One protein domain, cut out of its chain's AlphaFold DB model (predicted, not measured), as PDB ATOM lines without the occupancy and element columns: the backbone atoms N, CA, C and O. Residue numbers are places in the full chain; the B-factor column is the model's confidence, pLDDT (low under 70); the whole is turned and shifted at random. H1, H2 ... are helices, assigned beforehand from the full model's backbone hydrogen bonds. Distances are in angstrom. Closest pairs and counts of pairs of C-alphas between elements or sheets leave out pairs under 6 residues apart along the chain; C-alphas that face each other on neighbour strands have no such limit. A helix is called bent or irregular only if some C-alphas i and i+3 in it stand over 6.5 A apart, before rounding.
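AT A GLANCE: This is residues 51 to 94 of the 107 residues of the protein "Rx_N domain-containing protein" of Arachis hypogaea (UniProt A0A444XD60). One long, nearly straight helix, H2, makes the length of this model, and a short helix, H1, folds back over its first part, a lopsided helical hairpin like a hook on a long shaft. Beyond the hook, residues 77 to 94 of H2 stick out free. The printed part has 44 residues with two named helices, H1 then H2, and no named strand, and its class is all helix. It is only just loose, close to extended, with a radius of gyration of the C-alphas of 13.5 A, and the C-alphas span 44 by 17 by 12 A, a rod.

HOW THE PARTS SIT: Begin with H2, residues 67 to 94, where you will find every O i to N i+4 pair within hydrogen-bond range. Look next at H1, residues 51 to 62, where 6 of 8 such pairs are within range. H1 is irregular, but only just: C-alphas 51 and 54 are 6.7 A apart. The two helices touch, H2 with its residues 69 to 73 alone, and their closest C-alphas are those of Ala 59 and Val 69, 6.0 A apart. They form a helical hairpin and run opposite ways at a steep tilt of 42 degrees. Their centres are 16.0 A apart.

IN THESE COORDINATES: Find C-alpha 67 at (9.361, -54.643, 5.331); from there H2 runs 41.0 A to C-alpha 94 at (-25.705, -45.050, -13.690). Then go back to C-alpha 51 at (0.869, -38.055, -5.600), where H1 begins; it ends 17.6 A away at C-alpha 62.

THE WHOLE: The two C-alphas farthest apart are those of Gly 65 and Ala 94, at 44.2 A. The printed part has no cut, and the link from H1 to H2, with 4 residues between them, is tight. In the B-factor column the mean pLDDT of the printed part is 83.7, and residues 93 to 94 are under 70.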
ATOM      1  N   ASP A  51      -0.207 -38.191  -6.593       85.75
ATOM      2  CA  ASP A  51       0.869 -38.055  -5.600       85.75
ATOM      3  C   ASP A  51       1.554 -39.397  -5.284       85.75
ATOM      4  O   ASP A  51       2.752 -39.444  -4.985       85.75
ATOM      5  N   VAL A  52       0.800 -40.500  -5.324       84.19
ATOM      6  CA  VAL A  52       1.293 -41.844  -4.995       84.19
ATOM      7  C   VAL A  52       2.035 -42.488  -6.161       84.19
ATOM      8  O   VAL A  52       3.006 -43.193  -5.907       84.19
ATOM      9  N   GLU A  53       1.649 -42.236  -7.410       81.88
ATOM     10  CA  GLU A  53       2.250 -42.813  -8.620       81.88
ATOM     11  C   GLU A  53       3.796 -42.733  -8.658       81.88
ATOM     12  O   GLU A  53       4.439 -43.778  -8.801       81.88
ATOM     13  N   PRO A  54       4.448 -41.572  -8.417       81.31
ATOM     14  CA  PRO A  54       5.911 -41.500  -8.388       81.31
ATOM     15  C   PRO A  54       6.527 -42.199  -7.167       81.31
ATOM     16  O   PRO A  54       7.658 -42.676  -7.226       81.31
ATOM     17  N   VAL A  55       5.804 -42.265  -6.046       84.50
ATOM     18  CA  VAL A  55       6.267 -42.947  -4.827       84.50
ATOM     19  C   VAL A  55       6.126 -44.462  -4.969       84.50
ATOM     20  O   VAL A  55       6.891 -45.212  -4.360       84.50
ATOM     21  N   LEU A  56       5.165 -44.911  -5.772       84.25
ATOM     22  CA  LEU A  56       4.839 -46.306  -5.994       84.25
ATOM     23  C   LEU A  56       5.959 -47.024  -6.740       84.25
ATOM     24  O   LEU A  56       6.410 -48.062  -6.266       84.25
ATOM     25  N   ASP A  57       6.472 -46.433  -7.818       81.19
ATOM     26  CA  ASP A  57       7.598 -46.985  -8.586       81.19
ATOM     27  C   ASP A  57       8.841 -47.179  -7.686       81.19
ATOM     28  O   ASP A  57       9.421 -48.265  -7.580       81.19
ATOM     29  N   ASP A  58       9.164 -46.153  -6.888       82.38
ATOM     30  CA  ASP A  58      10.230 -46.180  -5.880       82.38
ATOM     31  C   ASP A  58       9.999 -47.236  -4.780       82.38
ATOM     32  O   ASP A  58      10.940 -47.882  -4.297       82.38
ATOM     33  N   ALA A  59       8.751 -47.397  -4.340       84.81
ATOM     34  CA  ALA A  59       8.358 -48.313  -3.278       84.81
ATOM     35  C   ALA A  59       8.373 -49.774  -3.740       84.81
ATOM     36  O   ALA A  59       8.890 -50.638  -3.028       84.81
ATOM     37  N   GLU A  60       7.868 -50.065  -4.934       81.50
ATOM     38  CA  GLU A  60       7.858 -51.410  -5.499       81.50
ATOM     39  C   GLU A  60       9.281 -51.945  -5.717       81.50
ATOM     40  O   GLU A  60       9.561 -53.106  -5.407       81.50
ATOM     41  N   LEU A  61      10.234 -51.084  -6.091       81.38
ATOM     42  CA  LEU A  61      11.655 -51.441  -6.146       81.38
ATOM     43  C   LEU A  61      12.262 -51.692  -4.753       81.38
ATOM     44  O   LEU A  61      13.102 -52.580  -4.574       81.38
ATOM     45  N   LYS A  62      11.838 -50.930  -3.737       82.44
ATOM     46  CA  LYS A  62      12.349 -51.026  -2.356       82.44
ATOM     47  C   LYS A  62      11.663 -52.108  -1.513       82.44
ATOM     48  O   LYS A  62      12.154 -52.419  -0.421       82.44
ATOM     49  N   GLN A  63      10.590 -52.734  -2.004       78.69
ATOM     50  CA  GLN A  63       9.809 -53.731  -1.262       78.69
ATOM     51  C   GLN A  63      10.628 -54.963  -0.844       78.69
ATOM     52  O   GLN A  63      10.379 -55.551   0.209       78.69
ATOM     53  N   PHE A  64      11.638 -55.333  -1.641       74.69
ATOM     54  CA  PHE A  64      12.483 -56.508  -1.402       74.69
ATOM     55  C   PHE A  64      13.455 -56.324  -0.229       74.69
ATOM     56  O   PHE A  64      13.893 -57.306   0.367       74.69
ATOM     57  N   GLY A  65      13.788 -55.074   0.109       80.81
ATOM     58  CA  GLY A  65      14.746 -54.738   1.164       80.81
ATOM     59  C   GLY A  65      14.120 -54.108   2.407       80.81
ATOM     60  O   GLY A  65      14.800 -53.974   3.424       80.81
ATOM     61  N   ASN A  66      12.847 -53.704   2.354       83.12
ATOM     62  CA  ASN A  66      12.223 -52.954   3.437       83.12
ATOM     63  C   ASN A  66      10.799 -53.434   3.745       83.12
ATOM     64  O   ASN A  66       9.837 -53.123   3.044       83.12
ATOM     65  N   ASN A  67      10.651 -54.120   4.880       86.88
ATOM     66  CA  ASN A  67       9.361 -54.643   5.331       86.88
ATOM     67  C   ASN A  67       8.326 -53.540   5.633       86.88
ATOM     68  O   ASN A  67       7.128 -53.801   5.578       86.88
ATOM     69  N   ARG A  68       8.760 -52.302   5.930       86.94
ATOM     70  CA  ARG A  68       7.842 -51.157   6.078       86.94
ATOM     71  C   ARG A  68       7.238 -50.746   4.741       86.94
ATOM     72  O   ARG A  68       6.049 -50.469   4.691       86.94
ATOM     73  N   VAL A  69       8.044 -50.752   3.679       87.44
ATOM     74  CA  VAL A  69       7.587 -50.452   2.315       87.44
ATOM     75  C   VAL A  69       6.639 -51.543   1.836       87.44
ATOM     76  O   VAL A  69       5.565 -51.241   1.338       87.44
ATOM     77  N   LYS A  70       6.970 -52.812   2.106       85.00
ATOM     78  CA  LYS A  70       6.070 -53.934   1.819       85.00
ATOM     79  C   LYS A  70       4.709 -53.780   2.502       85.00
ATOM     80  O   LYS A  70       3.691 -54.008   1.866       85.00
ATOM     81  N   LYS A  71       4.682 -53.384   3.780       88.88
ATOM     82  CA  LYS A  71       3.418 -53.129   4.483       88.88
ATOM     83  C   LYS A  71       2.646 -51.962   3.860       88.88
ATOM     84  O   LYS A  71       1.457 -52.103   3.629       88.88
ATOM     85  N   TRP A  72       3.323 -50.858   3.553       90.44
ATOM     86  CA  TRP A  72       2.692 -49.708   2.902       90.44
ATOM     87  C   TRP A  72       2.077 -50.067   1.538       90.44
ATOM     88  O   TRP A  72       0.969 -49.634   1.259       90.44
ATOM     89  N   LEU A  73       2.739 -50.909   0.734       86.75
ATOM     90  CA  LEU A  73       2.188 -51.396  -0.540       86.75
ATOM     91  C   LEU A  73       0.930 -52.254  -0.350       86.75
ATOM     92  O   LEU A  73       0.008 -52.155  -1.150       86.75
ATOM     93  N   VAL A  74       0.876 -53.076   0.704       88.62
ATOM     94  CA  VAL A  74      -0.327 -53.856   1.043       88.62
ATOM     95  C   VAL A  74      -1.465 -52.931   1.472       88.62
ATOM     96  O   VAL A  74      -2.569 -53.057   0.957       88.62
ATOM     97  N   ASP A  75      -1.186 -51.963   2.349       88.62
ATOM     98  CA  ASP A  75      -2.192 -50.994   2.799       88.62
ATOM     99  C   ASP A  75      -2.711 -50.144   1.613       88.62
ATOM    100  O   ASP A  75      -3.903 -49.847   1.530       88.62
ATOM    101  N   LEU A  76      -1.832 -49.783   0.667       88.62
ATOM    102  CA  LEU A  76      -2.210 -49.105  -0.574       88.62
ATOM    103  C   LEU A  76      -3.087 -50.000  -1.453       88.62
ATOM    104  O   LEU A  76      -4.111 -49.543  -1.947       88.62
ATOM    105  N   GLN A  77      -2.715 -51.266  -1.636       87.06
ATOM    106  CA  GLN A  77      -3.506 -52.215  -2.414       87.06
ATOM    107  C   GLN A  77      -4.925 -52.373  -1.850       87.06
ATOM    108  O   GLN A  77      -5.885 -52.324  -2.616       87.06
ATOM    109  N   ASP A  78      -5.071 -52.506  -0.530       89.44
ATOM    110  CA  ASP A  78      -6.383 -52.581   0.125       89.44
ATOM    111  C   ASP A  78      -7.213 -51.309  -0.118       89.44
ATOM    112  O   ASP A  78      -8.411 -51.383  -0.400       89.44
ATOM    113  N   ALA A  79      -6.579 -50.132  -0.060       88.25
ATOM    114  CA  ALA A  79      -7.244 -48.868  -0.365       88.25
ATOM    115  C   ALA A  79      -7.688 -48.778  -1.836       88.25
ATOM    116  O   ALA A  79      -8.776 -48.276  -2.113       88.25
ATOM    117  N   LEU A  80      -6.877 -49.290  -2.767       87.12
ATOM    118  CA  LEU A  80      -7.214 -49.340  -4.189       87.12
ATOM    119  C   LEU A  80      -8.387 -50.292  -4.460       87.12
ATOM    120  O   LEU A  80      -9.271 -49.937  -5.230       87.12
ATOM    121  N   TYR A  81      -8.457 -51.450  -3.795       86.56
ATOM    122  CA  TYR A  81      -9.622 -52.340  -3.898       86.56
ATOM    123  C   TYR A  81     -10.907 -51.669  -3.408       86.56
ATOM    124  O   TYR A  81     -11.937 -51.754  -4.068       86.56
ATOM    125  N   LEU A  82     -10.843 -50.953  -2.282       87.56
ATOM    126  CA  LEU A  82     -11.992 -50.207  -1.769       87.56
ATOM    127  C   LEU A  82     -12.435 -49.099  -2.738       87.56
ATOM    128  O   LEU A  82     -13.630 -48.848  -2.892       87.56
ATOM    129  N   ALA A  83     -11.474 -48.423  -3.370       87.62
ATOM    130  CA  ALA A  83     -11.750 -47.422  -4.387       87.62
ATOM    131  C   ALA A  83     -12.403 -48.035  -5.633       87.62
ATOM    132  O   ALA A  83     -13.403 -47.502  -6.101       87.62
ATOM    133  N   ASP A  84     -11.875 -49.147  -6.145       86.50
ATOM    134  CA  ASP A  84     -12.412 -49.834  -7.323       86.50
ATOM    135  C   ASP A  84     -13.862 -50.296  -7.103       86.50
ATOM    136  O   ASP A  84     -14.730 -49.968  -7.913       86.50
ATOM    137  N   ASP A  85     -14.146 -50.925  -5.953       88.00
ATOM    138  CA  ASP A  85     -15.503 -51.329  -5.553       88.00
ATOM    139  C   ASP A  85     -16.468 -50.127  -5.517       88.00
ATOM    140  O   ASP A  85     -17.603 -50.206  -5.997       88.00
ATOM    141  N   PHE A  86     -16.017 -48.985  -4.985       85.50
ATOM    142  CA  PHE A  86     -16.822 -47.760  -4.935       85.50
ATOM    143  C   PHE A  86     -17.088 -47.174  -6.333       85.50
ATOM    144  O   PHE A  86     -18.200 -46.726  -6.620       85.50
ATOM    145  N   LEU A  87     -16.093 -47.191  -7.226       84.44
ATOM    146  CA  LEU A  87     -16.239 -46.721  -8.610       84.44
ATOM    147  C   LEU A  87     -17.180 -47.615  -9.423       84.44
ATOM    148  O   LEU A  87     -17.985 -47.103 -10.210       84.44
ATOM    149  N   ASP A  88     -17.113 -48.932  -9.223       84.75
ATOM    150  CA  ASP A  88     -18.017 -49.884  -9.869       84.75
ATOM    151  C   ASP A  88     -19.460 -49.729  -9.384       84.75
ATOM    152  O   ASP A  88     -20.392 -49.824 -10.192       84.75
ATOM    153  N   GLU A  89     -19.675 -49.417  -8.102       84.50
ATOM    154  CA  GLU A  89     -21.007 -49.105  -7.579       84.50
ATOM    155  C   GLU A  89     -21.602 -47.863  -8.264       84.50
ATOM    156  O   GLU A  89     -22.760 -47.887  -8.698       84.50
ATOM    157  N   LEU A  90     -20.806 -46.802  -8.436       80.12
ATOM    158  CA  LEU A  90     -21.233 -45.580  -9.128       80.12
ATOM    159  C   LEU A  90     -21.559 -45.835 -10.604       80.12
ATOM    160  O   LEU A  90     -22.639 -45.459 -11.068       80.12
ATOM    161  N   SER A  91     -20.676 -46.532 -11.323       76.75
ATOM    162  CA  SER A  91     -20.908 -46.889 -12.731       76.75
ATOM    163  C   SER A  91     -22.142 -47.777 -12.908       76.75
ATOM    164  O   SER A  91     -22.952 -47.565 -13.813       76.75
ATOM    165  N   THR A  92     -22.348 -48.752 -12.020       75.44
ATOM    166  CA  THR A  92     -23.509 -49.655 -12.083       75.44
ATOM    167  C   THR A  92     -24.815 -48.923 -11.775       75.44
ATOM    168  O   THR A  92     -25.847 -49.167 -12.411       75.44
ATOM    169  N   LYS A  93     -24.796 -47.987 -10.821       69.00
ATOM    170  CA  LYS A  93     -25.962 -47.159 -10.498       69.00
ATOM    171  C   LYS A  93     -26.379 -46.281 -11.681       69.00
ATOM    172  O   LYS A  93     -27.575 -46.156 -11.934       69.00
ATOM    173  N   ALA A  94     -25.421 -45.759 -12.445       64.62
ATOM    174  CA  ALA A  94     -25.705 -45.050 -13.690       64.62
ATOM    175  C   ALA A  94     -26.283 -45.975 -14.777       64.62
ATOM    176  O   ALA A  94     -27.267 -45.631 -15.428       64.62
TER     177      ALA A  94